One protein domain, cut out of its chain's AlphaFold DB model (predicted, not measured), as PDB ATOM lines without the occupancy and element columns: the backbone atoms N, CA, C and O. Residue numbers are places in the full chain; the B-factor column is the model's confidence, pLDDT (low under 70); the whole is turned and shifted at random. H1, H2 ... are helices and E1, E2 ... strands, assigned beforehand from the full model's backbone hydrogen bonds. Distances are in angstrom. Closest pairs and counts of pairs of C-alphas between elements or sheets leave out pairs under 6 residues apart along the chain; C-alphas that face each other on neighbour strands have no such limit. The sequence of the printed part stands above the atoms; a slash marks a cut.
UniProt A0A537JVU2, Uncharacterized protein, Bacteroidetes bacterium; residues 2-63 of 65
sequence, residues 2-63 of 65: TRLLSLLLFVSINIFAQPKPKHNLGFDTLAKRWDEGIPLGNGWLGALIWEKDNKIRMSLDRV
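AT A GLANCE: This is residues 2 to 63 of the 65 residues of an uncharacterized protein of Bacteroidetes bacterium (UniProt A0A537JVU2). H1 and the start of the link after it stick out as an arm, residues 2 to 24, from a small body with one three-stranded sheet. The printed part has 62 residues, with H1, E1, E2, E3 in that order; the class is mixed, with under half of the residues in named elements. The sheet, E1 - E2 - E3, is a meander, each strand the antiparallel neighbour of the one before. The whole is extended, with a radius of gyration of the C-alphas of 19.8 A, spanning 60 by 31 by 18 A.

HOW THE PARTS SIT: Begin at H1, residues 2 to 12, where every O i to N i+4 pair is within hydrogen-bond range; it is apart from E2, residues 45 to 51, and E3, residues 56 to 62. E1, residues 38 to 41, and E2 form a hairpin, 162 degrees between directions; look at N 40 and O 47, within hydrogen-bond range at 2.8 A. E2 and E3 form another, with N 48 and O 59 at 2.9 A.

IN THESE COORDINATES: Find C-alpha 2 at (-45.979, -14.803, 62.380); H1 runs 15.6 A from there. E1 covers 10.2 A, E2 20.1 A, and E3 20.0 A to C-alpha 62 at (-48.912, 2.116, 12.308).

THE WHOLE: The farthest C-alphas, Thr 2 and Asp 53, are 60.9 A apart. The printed part has no cut; residues 13 to 37 make a long link. Residues 12 and 14 are under pLDDT 70.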
ATOM      1  N   THR A   2     -47.359 -15.005  62.872       74.62
ATOM      2  CA  THR A   2     -45.979 -14.803  62.380       74.62
ATOM      3  C   THR A   2     -45.416 -15.970  61.563       74.62
ATOM      4  O   THR A   2     -44.869 -15.737  60.498       74.62
ATOM      5  N   ARG A   3     -45.621 -17.230  61.976       76.62
ATOM      6  CA  ARG A   3     -45.141 -18.403  61.209       76.62
ATOM      7  C   ARG A   3     -45.813 -18.588  59.843       76.62
ATOM      8  O   ARG A   3     -45.170 -19.049  58.910       76.62
ATOM      9  N   LEU A   4     -47.083 -18.202  59.727       75.75
ATOM     10  CA  LEU A   4     -47.816 -18.225  58.460       75.75
ATOM     11  C   LEU A   4     -47.290 -17.136  57.515       75.75
ATOM     12  O   LEU A   4     -47.099 -17.385  56.331       75.75
ATOM     13  N   LEU A   5     -46.985 -15.957  58.062       76.62
ATOM     14  CA  LEU A   5     -46.367 -14.859  57.323       76.62
ATOM     15  C   LEU A   5     -44.962 -15.233  56.819       76.62
ATOM     16  O   LEU A   5     -44.637 -14.973  55.664       76.62
ATOM     17  N   SER A   6     -44.154 -15.901  57.652       78.31
ATOM     18  CA  SER A   6     -42.834 -16.412  57.259       78.31
ATOM     19  C   SER A   6     -42.921 -17.453  56.139       78.31
ATOM     20  O   SER A   6     -42.105 -17.429  55.225       78.31
ATOM     21  N   LEU A   7     -43.921 -18.341  56.187       77.69
ATOM     22  CA  LEU A   7     -44.156 -19.348  55.150       77.69
ATOM     23  C   LEU A   7     -44.580 -18.706  53.822       77.69
ATOM     24  O   LEU A   7     -44.066 -19.078  52.773       77.69
ATOM     25  N   LEU A   8     -45.468 -17.708  53.867       78.44
ATOM     26  CA  LEU A   8     -45.905 -16.966  52.681       78.44
ATOM     27  C   LEU A   8     -44.742 -16.217  52.015       78.44
ATOM     28  O   LEU A   8     -44.576 -16.320  50.805       78.44
ATOM     29  N   LEU A   9     -43.885 -15.547  52.795       76.00
ATOM     30  CA  LEU A   9     -42.672 -14.889  52.286       76.00
ATOM     31  C   LEU A   9     -41.694 -15.876  51.619       76.00
ATOM     32  O   LEU A   9     -41.083 -15.541  50.606       76.00
ATOM     33  N   PHE A  10     -41.585 -17.101  52.145       73.56
ATOM     34  CA  PHE A  10     -40.772 -18.179  51.565       73.56
ATOM     35  C   PHE A  10     -41.351 -18.771  50.269       73.56
ATOM     36  O   PHE A  10     -40.613 -19.337  49.466       73.56
ATOM     37  N   VAL A  11     -42.659 -18.659  50.035       72.62
ATOM     38  CA  VAL A  11     -43.286 -19.106  48.780       72.62
ATOM     39  C   VAL A  11     -43.103 -18.057  47.679       72.62
ATOM     40  O   VAL A  11     -42.813 -18.412  46.536       72.62
ATOM     41  N   SER A  12     -43.179 -16.769  48.022       69.62
ATOM     42  CA  SER A  12     -43.042 -15.649  47.077       69.62
ATOM     43  C   SER A  12     -41.700 -15.615  46.341       69.62
ATOM     44  O   SER A  12     -41.649 -15.219  45.179       69.62
ATOM     45  N   ILE A  13     -40.615 -16.062  46.982       71.81
ATOM     46  CA  ILE A  13     -39.258 -16.066  46.399       71.81
ATOM     47  C   ILE A  13     -39.092 -17.012  45.197       71.81
ATOM     48  O   ILE A  13     -38.096 -16.908  44.490       71.81
ATOM     49  N   ASN A  14     -40.051 -17.909  44.935       68.94
ATOM     50  CA  ASN A  14     -40.007 -18.833  43.794       68.94
ATOM     51  C   ASN A  14     -40.939 -18.429  42.637       68.94
ATOM     52  O   ASN A  14     -41.011 -19.135  41.630       68.94
ATOM     53  N   ILE A  15     -41.654 -17.303  42.750       78.06
ATOM     54  CA  ILE A  15     -42.580 -16.828  41.715       78.06
ATOM     55  C   ILE A  15     -41.834 -15.856  40.800       78.06
ATOM     56  O   ILE A  15     -41.917 -14.637  40.928       78.06
ATOM     57  N   PHE A  16     -41.075 -16.418  39.866       78.25
ATOM     58  CA  PHE A  16     -40.409 -15.650  38.823       78.25
ATOM     59  C   PHE A  16     -41.355 -15.452  37.636       78.25
ATOM     60  O   PHE A  16     -41.707 -16.409  36.948       78.25
ATOM     61  N   ALA A  17     -41.771 -14.207  37.400       84.31
ATOM     62  CA  ALA A  17     -42.610 -13.833  36.258       84.31
ATOM     63  C   ALA A  17     -41.795 -13.515  34.992       84.31
ATOM     64  O   ALA A  17     -42.372 -13.331  33.921       84.31
ATOM     65  N   GLN A  18     -40.462 -13.434  35.092       85.06
ATOM     66  CA  GLN A  18     -39.634 -13.130  33.932       85.06
ATOM     67  C   GLN A  18     -39.669 -14.263  32.889       85.06
ATOM     68  O   GLN A  18     -39.756 -15.444  33.247       85.06
ATOM     69  N   PRO A  19     -39.544 -13.931  31.593       85.56
ATOM     70  CA  PRO A  19     -39.365 -14.928  30.550       85.56
ATOM     71  C   PRO A  19     -38.194 -15.856  30.879       85.56
ATOM     72  O   PRO A  19     -37.147 -15.427  31.367       85.56
ATOM     73  N   LYS A  20     -38.350 -17.151  30.585       87.62
ATOM     74  CA  LYS A  20     -37.230 -18.095  30.687       87.62
ATOM     75  C   LYS A  20     -36.102 -17.626  29.757       87.62
ATOM     76  O   LYS A  20     -36.415 -17.212  28.642       87.62
ATOM     77  N   PRO A  21     -34.818 -17.780  30.130       86.88
ATOM     78  CA  PRO A  21     -33.696 -17.330  29.298       86.88
ATOM     79  C   PRO A  21     -33.753 -17.832  27.850       86.88
ATOM     80  O   PRO A  21     -33.473 -17.082  26.929       86.88
ATOM     81  N   LYS A  22     -34.221 -19.070  27.638       89.19
ATOM     82  CA  LYS A  22     -34.406 -19.673  26.306       89.19
ATOM     83  C   LYS A  22     -35.422 -18.964  25.394       89.19
ATOM     84  O   LYS A  22     -35.491 -19.287  24.218       89.19
ATOM     85  N   HIS A  23     -36.266 -18.091  25.942       88.56
ATOM     86  CA  HIS A  23     -37.227 -17.286  25.182       88.56
ATOM     87  C   HIS A  23     -36.708 -15.870  24.914       88.56
ATOM     88  O   HIS A  23     -37.371 -15.109  24.218       88.56
ATOM     89  N   ASN A  24     -35.565 -15.498  25.494       87.69
ATOM     90  CA  ASN A  24     -34.965 -14.203  25.247       87.69
ATOM     91  C   ASN A  24     -34.123 -14.282  23.971       87.69
ATOM     92  O   ASN A  24     -33.312 -15.194  23.815       87.69
ATOM     93  N   LEU A  25     -34.309 -13.323  23.070       87.31
ATOM     94  CA  LEU A  25     -33.451 -13.176  21.903       87.31
ATOM     95  C   LEU A  25     -32.182 -12.432  22.342       87.31
ATOM     96  O   LEU A  25     -32.247 -11.268  22.730       87.31
ATOM     97  N   GLY A  26     -31.042 -13.124  22.345       90.00
ATOM     98  CA  GLY A  26     -29.738 -12.571  22.714       90.00
ATOM     99  C   GLY A  26     -28.782 -12.597  21.529       90.00
ATOM    100  O   GLY A  26     -28.674 -13.619  20.854       90.00
ATOM    101  N   PHE A  27     -28.090 -11.483  21.289       91.25
ATOM    102  CA  PHE A  27     -27.145 -11.329  20.184       91.25
ATOM    103  C   PHE A  27     -25.946 -10.494  20.635       91.25
ATOM    104  O   PHE A  27     -26.124  -9.479  21.305       91.25
ATOM    105  N   ASP A  28     -24.744 -10.875  20.208       95.50
ATOM    106  CA  ASP A  28     -23.514 -10.126  20.515       95.50
ATOM    107  C   ASP A  28     -23.281  -8.948  19.553       95.50
ATOM    108  O   ASP A  28     -22.348  -8.162  19.715       95.50
ATOM    109  N   THR A  29     -24.119  -8.821  18.520       94.50
ATOM    110  CA  THR A  29     -24.030  -7.764  17.507       94.50
ATOM    111  C   THR A  29     -25.417  -7.282  17.090       94.50
ATOM    112  O   THR A  29     -26.407  -8.001  17.210       94.50
ATOM    113  N   LEU A  30     -25.487  -6.044  16.595       95.38
ATOM    114  CA  LEU A  30     -26.701  -5.502  15.984       95.38
ATOM    115  C   LEU A  30     -26.885  -6.059  14.569       95.38
ATOM    116  O   LEU A  30     -25.910  -6.142  13.817       95.38
ATOM    117  N   ALA A  31     -28.137  -6.351  14.200       97.31
ATOM    118  CA  ALA A  31     -28.531  -6.687  12.832       97.31
ATOM    119  C   ALA A  31     -28.022  -5.628  11.844       97.31
ATOM    120  O   ALA A  31     -28.180  -4.434  12.100       97.31
ATOM    121  N   LYS A  32     -27.402  -6.045  10.732       97.50
ATOM    122  CA  LYS A  32     -26.726  -5.130   9.785       97.50
ATOM    123  C   LYS A  32     -27.582  -4.772   8.576       97.50
ATOM    124  O   LYS A  32     -27.257  -3.859   7.810       97.50
ATOM    125  N   ARG A  33     -28.665  -5.515   8.373       96.69
ATOM    126  CA  ARG A  33     -29.567  -5.361   7.241       96.69
ATOM    127  C   ARG A  33     -31.002  -5.229   7.723       96.69
ATOM    128  O   ARG A  33     -31.352  -5.654   8.817       96.69
ATOM    129  N   TRP A  34     -31.827  -4.622   6.879       96.75
ATOM    130  CA  TRP A  34     -33.236  -4.389   7.182       96.75
ATOM    131  C   TRP A  34     -34.007  -5.705   7.367       96.75
ATOM    132  O   TRP A  34     -34.785  -5.823   8.302       96.75
ATOM    133  N   ASP A  35     -33.727  -6.714   6.541       96.62
ATOM    134  CA  ASP A  35     -34.342  -8.047   6.589       96.62
ATOM    135  C   ASP A  35     -33.964  -8.871   7.834       96.62
ATOM    136  O   ASP A  35     -34.615  -9.867   8.135       96.62
ATOM    137  N   GLU A  36     -32.951  -8.436   8.586       96.62
ATOM    138  CA  GLU A  36     -32.495  -9.046   9.842       96.62
ATOM    139  C   GLU A  36     -32.938  -8.242  11.078       96.62
ATOM    140  O   GLU A  36     -32.578  -8.589  12.206       96.62
ATOM    141  N   GLY A  37     -33.654  -7.129  10.882       96.69
ATOM    142  CA  GLY A  37     -34.002  -6.198  11.949       96.69
ATOM    143  C   GLY A  37     -34.865  -6.828  13.045       96.69
ATOM    144  O   GLY A  37     -35.639  -7.750  12.801       96.69
ATOM    145  N   ILE A  38     -34.752  -6.302  14.265       97.25
ATOM    146  CA  ILE A  38     -35.530  -6.775  15.413       97.25
ATOM    147  C   ILE A  38     -36.913  -6.120  15.388       97.25
ATOM    148  O   ILE A  38     -36.988  -4.891  15.512       97.25
ATOM    149  N   PRO A  39     -37.999  -6.899  15.233       96.31
ATOM    150  CA  PRO A  39     -39.345  -6.357  15.247       96.31
ATOM    151  C   PRO A  39     -39.813  -6.145  16.687       96.31
ATOM    152  O   PRO A  39     -39.717  -7.034  17.534       96.31
ATOM    153  N   LEU A  40     -40.369  -4.970  16.949       96.56
ATOM    154  CA  LEU A  40     -41.052  -4.610  18.182       96.56
ATOM    155  C   LEU A  40     -42.444  -4.096  17.830       96.56
ATOM    156  O   LEU A  40     -42.637  -3.456  16.800       96.56
ATOM    157  N   GLY A  41     -43.418  -4.329  18.700       97.06
ATOM    158  CA  GLY A  41     -44.744  -3.771  18.499       97.06
ATOM    159  C   GLY A  41     -45.669  -4.023  19.672       97.06
ATOM    160  O   GLY A  41     -45.476  -4.955  20.452       97.06
ATOM    161  N   ASN A  42     -46.684  -3.173  19.786       97.62
ATOM    162  CA  ASN A  42     -47.749  -3.306  20.782       97.62
ATOM    163  C   ASN A  42     -49.111  -3.646  20.149       97.62
ATOM    164  O   ASN A  42     -50.138  -3.542  20.814       97.62
ATOM    165  N   GLY A  43     -49.122  -4.014  18.864       96.44
ATOM    166  CA  GLY A  43     -50.329  -4.308  18.090       96.44
ATOM    167  C   GLY A  43     -50.964  -3.101  17.392       96.44
ATOM    168  O   GLY A  43     -51.826  -3.303  16.546       96.44
ATOM    169  N   TRP A  44     -50.535  -1.870  17.693       97.62
ATOM    170  CA  TRP A  44     -50.986  -0.652  17.001       97.62
ATOM    171  C   TRP A  44     -49.842   0.080  16.296       97.62
ATOM    172  O   TRP A  44     -49.993   0.560  15.174       97.62
ATOM    173  N   LEU A  45     -48.698   0.157  16.978       97.75
ATOM    174  CA  LEU A  45     -47.444   0.707  16.484       97.75
ATOM    175  C   LEU A  45     -46.421  -0.426  16.377       97.75
ATOM    176  O   LEU A  45     -46.244  -1.192  17.335       97.75
ATOM    177  N   GLY A  46     -45.753  -0.496  15.234       97.81
ATOM    178  CA  GLY A  46     -44.607  -1.351  14.975       97.81
ATOM    179  C   GLY A  46     -43.317  -0.541  14.849       97.81
ATOM    180  O   GLY A  46     -43.313   0.644  14.495       97.81
ATOM    181  N   ALA A  47     -42.207  -1.180  15.204       98.06
ATOM    182  CA  ALA A  47     -40.868  -0.677  14.969       98.06
ATOM    183  C   ALA A  47     -39.947  -1.824  14.547       98.06
ATOM    184  O   ALA A  47     -39.846  -2.830  15.246       98.06
ATOM    185  N   LEU A  48     -39.221  -1.651  13.445       98.06
ATOM    186  CA  LEU A  48     -38.136  -2.550  13.050       98.06
ATOM    187  C   LEU A  48     -36.795  -1.857  13.286       98.06
ATOM    188  O   LEU A  48     -36.576  -0.768  12.750       98.06
ATOM    189  N   ILE A  49     -35.905  -2.472  14.068       97.75
ATOM    190  CA  ILE A  49     -34.625  -1.874  14.482       97.75
ATOM    191  C   ILE A  49     -33.450  -2.637  13.870       97.75
ATOM    192  O   ILE A  49     -33.352  -3.853  14.017       97.75
ATOM    193  N   TRP A  50     -32.522  -1.923  13.238       98.19
ATOM    194  CA  TRP A  50     -31.259  -2.480  12.743       98.19
ATOM    195  C   TRP A  50     -30.159  -1.414  12.768       98.19
ATOM    196  O   TRP A  50     -30.412  -0.242  13.032       98.19
ATOM    197  N   GLU A  51     -28.921  -1.798  12.503       98.12
ATOM    198  CA  GLU A  51     -27.787  -0.895  12.357       98.12
ATOM    199  C   GLU A  51     -27.366  -0.830  10.890       98.12
ATOM    200  O   GLU A  51     -27.330  -1.841  10.194       98.12
ATOM    201  N   LYS A  52     -27.052   0.374  10.411       97.50
ATOM    202  CA  LYS A  52     -26.359   0.558   9.138       97.50
ATOM    203  C   LYS A  52     -25.546   1.852   9.164       97.50
ATOM    204  O   LYS A  52     -26.096   2.915   9.459       97.50
ATOM    205  N   ASP A  53     -24.287   1.763   8.743       97.19
ATOM    206  CA  ASP A  53     -23.301   2.855   8.697       97.19
ATOM    207  C   ASP A  53     -22.932   3.421  10.086       97.19
ATOM    208  O   ASP A  53     -22.852   4.635  10.280       97.19
ATOM    209  N   ASN A  54     -22.731   2.534  11.063       96.19
ATOM    210  CA  ASN A  54     -22.525   2.820  12.487       96.19
ATOM    211  C   ASN A  54     -23.648   3.659  13.115       96.19
ATOM    212  O   ASN A  54     -23.427   4.427  14.053       96.19
ATOM    213  N   LYS A  55     -24.868   3.522  12.591       97.62
ATOM    214  CA  LYS A  55     -26.056   4.228  13.075       97.62
ATOM    215  C   LYS A  55     -27.188   3.245  13.278       97.62
ATOM    216  O   LYS A  55     -27.502   2.456  12.388       97.62
ATOM    217  N   ILE A  56     -27.846   3.346  14.427       97.69
ATOM    218  CA  ILE A  56     -29.105   2.645  14.657       97.69
ATOM    219  C   ILE A  56     -30.172   3.296  13.778       97.69
ATOM    220  O   ILE A  56     -30.335   4.519  13.762       97.69
ATOM    221  N   ARG A  57     -30.875   2.465  13.021       98.00
ATOM    222  CA  ARG A  57     -32.005   2.821  12.177       98.00
ATOM    223  C   ARG A  57     -33.260   2.165  12.729       98.00
ATOM    224  O   ARG A  57     -33.216   1.094  13.332       98.00
ATOM    225  N   MET A  58     -34.373   2.843  12.509       97.50
ATOM    226  CA  MET A  58     -35.692   2.414  12.947       97.50
ATOM    227  C   MET A  58     -36.683   2.727  11.832       97.50
ATOM    228  O   MET A  58     -36.729   3.858  11.348       97.50
ATOM    229  N   SER A  59     -37.445   1.721  11.422       97.38
ATOM    230  CA  SER A  59     -38.626   1.887  10.574       97.38
ATOM    231  C   SER A  59     -39.841   1.847  11.482       97.38
ATOM    232  O   SER A  59     -39.958   0.901  12.254       97.38
ATOM    233  N   LEU A  60     -40.700   2.860  11.413       97.38
ATOM    234  CA  LEU A  60     -41.922   2.946  12.210       97.38
ATOM    235  C   LEU A  60     -43.133   2.729  11.309       97.38
ATOM    236  O   LEU A  60     -43.223   3.346  10.247       97.38
ATOM    237  N   ASP A  61     -44.057   1.896  11.764       96.44
ATOM    238  CA  ASP A  61     -45.315   1.600  11.087       96.44
ATOM    239  C   ASP A  61     -46.489   1.708  12.064       96.44
ATOM    240  O   ASP A  61     -46.342   1.497  13.269       96.44
ATOM    241  N   ARG A  62     -47.659   2.090  11.551       97.50
ATOM    242  CA  ARG A  62     -48.912   2.116  12.308       97.50
ATOM    243  C   ARG A  62     -49.965   1.334  11.554       97.50
ATOM    244  O   ARG A  62     -49.989   1.359  10.332       97.50
ATOM    245  N   VAL A  63     -50.870   0.711  12.297       96.38
ATOM    246  CA  VAL A  63     -51.965  -0.079  11.721       96.38
ATOM    247  C   VAL A  63     -52.987   0.761  10.942       96.38
ATOM    248  O   VAL A  63     -53.693   0.234  10.090       96.38
TER     249      VAL A  63